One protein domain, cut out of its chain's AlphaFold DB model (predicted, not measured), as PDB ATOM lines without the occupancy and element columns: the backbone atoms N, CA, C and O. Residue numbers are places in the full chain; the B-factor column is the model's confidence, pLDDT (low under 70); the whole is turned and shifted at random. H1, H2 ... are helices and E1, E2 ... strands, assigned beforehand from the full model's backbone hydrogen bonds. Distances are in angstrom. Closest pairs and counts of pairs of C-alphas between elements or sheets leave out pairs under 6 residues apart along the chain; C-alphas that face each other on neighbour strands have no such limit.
ATOM      1  N   ILE A 223     148.784 201.260  73.187       87.06
ATOM      2  CA  ILE A 223     148.069 200.292  74.009       87.06
ATOM      3  C   ILE A 223     149.067 199.456  74.799       87.06
ATOM      4  O   ILE A 223     150.101 199.050  74.275       87.06
ATOM      5  N   GLN A 224     148.747 199.198  76.065       87.44
ATOM      6  CA  GLN A 224     149.522 198.308  76.923       87.44
ATOM      7  C   GLN A 224     149.063 196.862  76.730       87.44
ATOM      8  O   GLN A 224     147.895 196.548  76.962       87.44
ATOM      9  N   ILE A 225     149.973 195.977  76.323       84.19
ATOM     10  CA  ILE A 225     149.711 194.545  76.117       84.19
ATOM     11  C   ILE A 225     150.838 193.750  76.765       84.19
ATOM     12  O   ILE A 225     151.999 193.918  76.407       84.19
ATOM     13  N   GLU A 226     150.498 192.878  77.719       81.19
ATOM     14  CA  GLU A 226     151.474 192.032  78.432       81.19
ATOM     15  C   GLU A 226     152.669 192.834  79.009       81.19
ATOM     16  O   GLU A 226     153.798 192.353  79.043       81.19
ATOM     17  N   GLY A 227     152.421 194.074  79.454       83.75
ATOM     18  CA  GLY A 227     153.433 194.979  80.016       83.75
ATOM     19  C   GLY A 227     154.217 195.804  78.990       83.75
ATOM     20  O   GLY A 227     155.066 196.590  79.386       83.75
ATOM     21  N   TYR A 228     153.948 195.648  77.692       86.12
ATOM     22  CA  TYR A 228     154.595 196.418  76.632       86.12
ATOM     23  C   TYR A 228     153.689 197.498  76.053       86.12
ATOM     24  O   TYR A 228     152.512 197.259  75.774       86.12
ATOM     25  N   THR A 229     154.291 198.646  75.748       88.56
ATOM     26  CA  THR A 229     153.660 199.718  74.982       88.56
ATOM     27  C   THR A 229     153.694 199.379  73.493       88.56
ATOM     28  O   THR A 229     154.757 199.354  72.877       88.56
ATOM     29  N   PHE A 230     152.541 199.140  72.877       88.31
ATOM     30  CA  PHE A 230     152.425 199.014  71.426       88.31
ATOM     31  C   PHE A 230     152.042 200.357  70.821       88.31
ATOM     32  O   PHE A 230     150.995 200.917  71.146       88.31
ATOM     33  N   TRP A 231     152.873 200.848  69.908       87.75
ATOM     34  CA  TRP A 231     152.574 202.006  69.083       87.75
ATOM     35  C   TRP A 231     151.577 201.610  67.993       87.75
ATOM     36  O   TRP A 231     151.821 200.672  67.231       87.75
ATOM     37  N   ARG A 232     150.445 202.315  67.900       81.81
ATOM     38  CA  ARG A 232     149.428 202.065  66.862       81.81
ATOM     39  C   ARG A 232     149.671 202.837  65.569       81.81
ATOM     40  O   ARG A 232     148.935 202.650  64.608       81.81
ATOM     41  N   GLY A 233     150.744 203.622  65.507       71.25
ATOM     42  CA  GLY A 233     151.061 204.414  64.329       71.25
ATOM     43  C   GLY A 233     150.295 205.735  64.272       71.25
ATOM     44  O   GLY A 233     149.529 206.080  65.165       71.25
ATOM     45  N   LEU A 234     150.507 206.468  63.177       63.91
ATOM     46  CA  LEU A 234     149.746 207.675  62.821       63.91
ATOM     47  C   LEU A 234     148.452 207.355  62.047       63.91
ATOM     48  O   LEU A 234     147.722 208.262  61.667       63.91
ATOM     49  N   GLN A 235     148.193 206.079  61.751       60.41
ATOM     50  CA  GLN A 235     147.084 205.628  60.910       60.41
ATOM     51  C   GLN A 235     146.347 204.468  61.579       60.41
ATOM     52  O   GLN A 235     146.927 203.734  62.373       60.41
ATOM     53  N   SER A 236     145.085 204.251  61.199       63.12
ATOM     54  CA  SER A 236     144.196 203.166  61.654       63.12
ATOM     55  C   SER A 236     144.646 201.749  61.231       63.12
ATOM     56  O   SER A 236     143.833 200.833  61.064       63.12
ATOM     57  N   THR A 237     145.949 201.531  61.024       69.00
ATOM     58  CA  THR A 237     146.507 200.235  60.651       69.00
ATOM     59  C   THR A 237     146.276 199.251  61.789       69.00
ATOM     60  O   THR A 237     146.762 199.422  62.904       69.00
ATOM     61  N   LYS A 238     145.540 198.173  61.509       80.25
ATOM     62  CA  LYS A 238     145.360 197.089  62.477       80.25
ATOM     63  C   LYS A 238     146.735 196.547  62.858       80.25
ATOM     64  O   LYS A 238     147.448 196.053  61.986       80.25
ATOM     65  N   ILE A 239     147.090 196.601  64.136       83.50
ATOM     66  CA  ILE A 239     148.311 195.984  64.662       83.50
ATOM     67  C   ILE A 239     148.028 194.564  65.170       83.50
ATOM     68  O   ILE A 239     146.884 194.195  65.446       83.50
ATOM     69  N   ARG A 240     149.064 193.728  65.250       82.75
ATOM     70  CA  ARG A 240     149.014 192.462  65.986       82.75
ATOM     71  C   ARG A 240     149.331 192.736  67.446       82.75
ATOM     72  O   ARG A 240     150.387 193.265  67.765       82.75
ATOM     73  N   GLU A 241     148.427 192.309  68.314       79.69
ATOM     74  CA  GLU A 241     148.515 192.506  69.759       79.69
ATOM     75  C   GLU A 241     149.141 191.275  70.444       79.69
ATOM     76  O   GLU A 241     148.552 190.675  71.337       79.69
ATOM     77  N   HIS A 242     150.309 190.831  69.970       80.75
ATOM     78  CA  HIS A 242     151.103 189.786  70.628       80.75
ATOM     79  C   HIS A 242     152.594 190.079  70.504       80.75
ATOM     80  O   HIS A 242     153.034 190.664  69.516       80.75
ATOM     81  N   ILE A 243     153.372 189.642  71.491       77.56
ATOM     82  CA  ILE A 243     154.834 189.743  71.491       77.56
ATOM     83  C   ILE A 243     155.405 188.666  70.556       77.56
ATOM     84  O   ILE A 243     155.085 187.488  70.711       77.56
ATOM     85  N   TRP A 244     156.240 189.071  69.595       78.19
ATOM     86  CA  TRP A 244     156.811 188.198  68.553       78.19
ATOM     87  C   TRP A 244     158.322 187.956  68.700       78.19
ATOM     88  O   TRP A 244     158.933 187.320  67.845       78.19
ATOM     89  N   PHE A 245     158.941 188.475  69.761       75.50
ATOM     90  CA  PHE A 245     160.364 188.310  70.059       75.50
ATOM     91  C   PHE A 245     160.571 187.634  71.422       75.50
ATOM     92  O   PHE A 245     159.618 187.376  72.161       75.50
ATOM     93  N   ILE A 246     161.830 187.294  71.709       67.31
ATOM     94  CA  ILE A 246     162.253 186.532  72.889       67.31
ATOM     95  C   ILE A 246     161.771 187.210  74.178       67.31
ATOM     96  O   ILE A 246     161.916 188.418  74.355       67.31
ATOM     97  N   ARG A 247     161.226 186.400  75.090       72.50
ATOM     98  CA  ARG A 247     160.698 186.808  76.400       72.50
ATOM     99  C   ARG A 247     161.762 186.694  77.497       72.50
ATOM    100  O   ARG A 247     161.501 186.114  78.544       72.50
ATOM    101  N   ASP A 248     162.968 187.189  77.237       84.12
ATOM    102  CA  ASP A 248     163.992 187.283  78.282       84.12
ATOM    103  C   ASP A 248     163.486 188.270  79.337       84.12
ATOM    104  O   ASP A 248     163.242 189.433  79.015       84.12
ATOM    105  N   GLU A 249     163.239 187.803  80.559       84.75
ATOM    106  CA  GLU A 249     162.562 188.598  81.589       84.75
ATOM    107  C   GLU A 249     163.375 189.828  82.011       84.75
ATOM    108  O   GLU A 249     162.801 190.896  82.236       84.75
ATOM    109  N   GLU A 250     164.704 189.704  82.078       89.38
ATOM    110  CA  GLU A 250     165.595 190.789  82.491       89.38
ATOM    111  C   GLU A 250     165.634 191.887  81.424       89.38
ATOM    112  O   GLU A 250     165.427 193.068  81.723       89.38
ATOM    113  N   ILE A 251     165.819 191.497  80.159       86.81
ATOM    114  CA  ILE A 251     165.799 192.422  79.023       86.81
ATOM    115  C   ILE A 251     164.403 193.030  78.860       86.81
ATOM    116  O   ILE A 251     164.290 194.237  78.656       86.81
ATOM    117  N   SER A 252     163.344 192.225  78.992       83.62
ATOM    118  CA  SER A 252     161.952 192.681  78.906       83.62
ATOM    119  C   SER A 252     161.681 193.788  79.914       83.62
ATOM    120  O   SER A 252     161.214 194.860  79.535       83.62
ATOM    121  N   LYS A 253     162.035 193.564  81.185       86.75
ATOM    122  CA  LYS A 253     161.858 194.556  82.247       86.75
ATOM    123  C   LYS A 253     162.656 195.828  81.962       86.75
ATOM    124  O   LYS A 253     162.114 196.924  82.046       86.75
ATOM    125  N   LYS A 254     163.915 195.687  81.536       90.12
ATOM    126  CA  LYS A 254     164.763 196.827  81.169       90.12
ATOM    127  C   LYS A 254     164.177 197.653  80.019       90.12
ATOM    128  O   LYS A 254     164.280 198.873  80.053       90.12
ATOM    129  N   LEU A 255     163.592 197.013  79.005       88.00
ATOM    130  CA  LEU A 255     162.945 197.708  77.887       88.00
ATOM    131  C   LEU A 255     161.662 198.420  78.334       88.00
ATOM    132  O   LEU A 255     161.431 199.559  77.932       88.00
ATOM    133  N   GLN A 256     160.860 197.782  79.190       85.31
ATOM    134  CA  GLN A 256     159.646 198.380  79.760       85.31
ATOM    135  C   GLN A 256     159.958 199.639  80.582       85.31
ATOM    136  O   GLN A 256     159.264 200.641  80.438       85.31
ATOM    137  N   ASP A 257     161.045 199.626  81.358       89.06
ATOM    138  CA  ASP A 257     161.497 200.775  82.157       89.06
ATOM    139  C   ASP A 257     162.046 201.946  81.302       89.06
ATOM    140  O   ASP A 257     162.314 203.024  81.833       89.06
ATOM    141  N   GLN A 258     162.245 201.753  79.990       90.31
ATOM    142  CA  GLN A 258     162.858 202.724  79.067       90.31
ATOM    143  C   GLN A 258     161.878 203.323  78.041       90.31
ATOM    144  O   GLN A 258     162.319 203.830  77.010       90.31
ATOM    145  N   ASP A 259     160.564 203.250  78.283       84.62
ATOM    146  CA  ASP A 259     159.519 203.707  77.346       84.62
ATOM    147  C   ASP A 259     159.656 203.099  75.930       84.62
ATOM    148  O   ASP A 259     159.285 203.702  74.917       84.62
ATOM    149  N   PHE A 260     160.195 201.878  75.836       88.31
ATOM    150  CA  PHE A 260     160.337 201.161  74.572       88.31
ATOM    151  C   PHE A 260     158.964 200.825  73.976       88.31
ATOM    152  O   PHE A 260     158.082 200.299  74.659       88.31
ATOM    153  N   MET A 261     158.794 201.093  72.677       88.88
ATOM    154  CA  MET A 261     157.541 200.846  71.969       88.88
ATOM    155  C   MET A 261     157.675 199.772  70.892       88.88
ATOM    156  O   MET A 261     158.654 199.712  70.150       88.88
ATOM    157  N   LEU A 262     156.630 198.959  70.767       88.50
ATOM    158  CA  LEU A 262     156.499 197.900  69.774       88.50
ATOM    159  C   LEU A 262     155.589 198.318  68.621       88.50
ATOM    160  O   LEU A 262     154.526 198.888  68.841       88.50
ATOM    161  N   TYR A 263     155.960 197.962  67.390       88.25
ATOM    162  CA  TYR A 263     155.121 198.151  66.208       88.25
ATOM    163  C   TYR A 263     155.070 196.873  65.365       88.25
ATOM    164  O   TYR A 263     156.099 196.376  64.913       88.25
ATOM    165  N   ASN A 264     153.864 196.336  65.159       87.81
ATOM    166  CA  ASN A 264     153.635 195.097  64.411       87.81
ATOM    167  C   ASN A 264     152.375 195.219  63.539       87.81
ATOM    168  O   ASN A 264     151.287 194.815  63.964       87.81
ATOM    169  N   PRO A 265     152.479 195.798  62.332       88.56
ATOM    170  CA  PRO A 265     151.334 195.969  61.446       88.56
ATOM    171  C   PRO A 265     150.801 194.618  60.967       88.56
ATOM    172  O   PRO A 265     151.545 193.725  60.558       88.56
ATOM    173  N   ARG A 266     149.476 194.446  60.985       87.38
ATOM    174  CA  ARG A 266     148.834 193.195  60.567       87.38
ATOM    175  C   ARG A 266     148.912 193.006  59.059       87.38
ATOM    176  O   ARG A 266     149.173 191.885  58.615       87.38
ATOM    177  N   GLU A 267     148.686 194.064  58.292       89.38
ATOM    178  CA  GLU A 267     148.496 194.005  56.845       89.38
ATOM    179  C   GLU A 267     149.315 195.068  56.113       89.38
ATOM    180  O   GLU A 267     149.471 196.177  56.612       89.38
TER     181      GLU A 267
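What this domain is: This is residues 223 to 267 of the 313 residues of an uncharacterized protein of Candidatus Formimonas warabiya (UniProt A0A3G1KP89). With little regular structure, this is an elongated ring of loops: a two-strand hairpin, E1 and E2, then a wide loop, residues 232 to 248, that leads to the short helix H1 at one end, from which the printed part folds back past E2. The printed part has 45 residues, with 15 in the named elements E1, E2 and H1, in that order; the class is mixed, and the sheet E1 - E2 is antiparallel. It is only just compact, close to loose, with a radius of gyration of the C-alphas of 10.9 A and spans of 32 by 18 by 11 A.

How they stand to each other: E1, residues 223 to 225, and E2, residues 228 to 231, form a hairpin, antiparallel at 143 degrees; N 223 and O 230 are 3.0 A apart, within hydrogen-bond range. Residues 229 to 230 of E2 pair with residues 261 to 262, parallel. H1, residues 249 to 256, has every O i to N i+4 pair within range. The closest C-alphas of E2 and H1, Tyr 228 and Gln 256, are 6.3 A apart. E1 and H1 are apart.

Where its parts are: E1 begins at C-alpha 223 (148.069, 200.292, 74.009) and is 6.3 A long; E2 is 9.6 A. H1, 10.4 A, ends at C-alpha 256 (159.646, 198.380, 79.760).

The domain as a whole: The C-alphas farthest apart, Ser 236 and Glu 250, are 32.3 A apart. The printed part has no cut. The link E2 to H1 is long. Residues 245 to 251, of which 249 to 251 belong to H1, stand free. Residues 234 to 237 and 246 have pLDDT under 70.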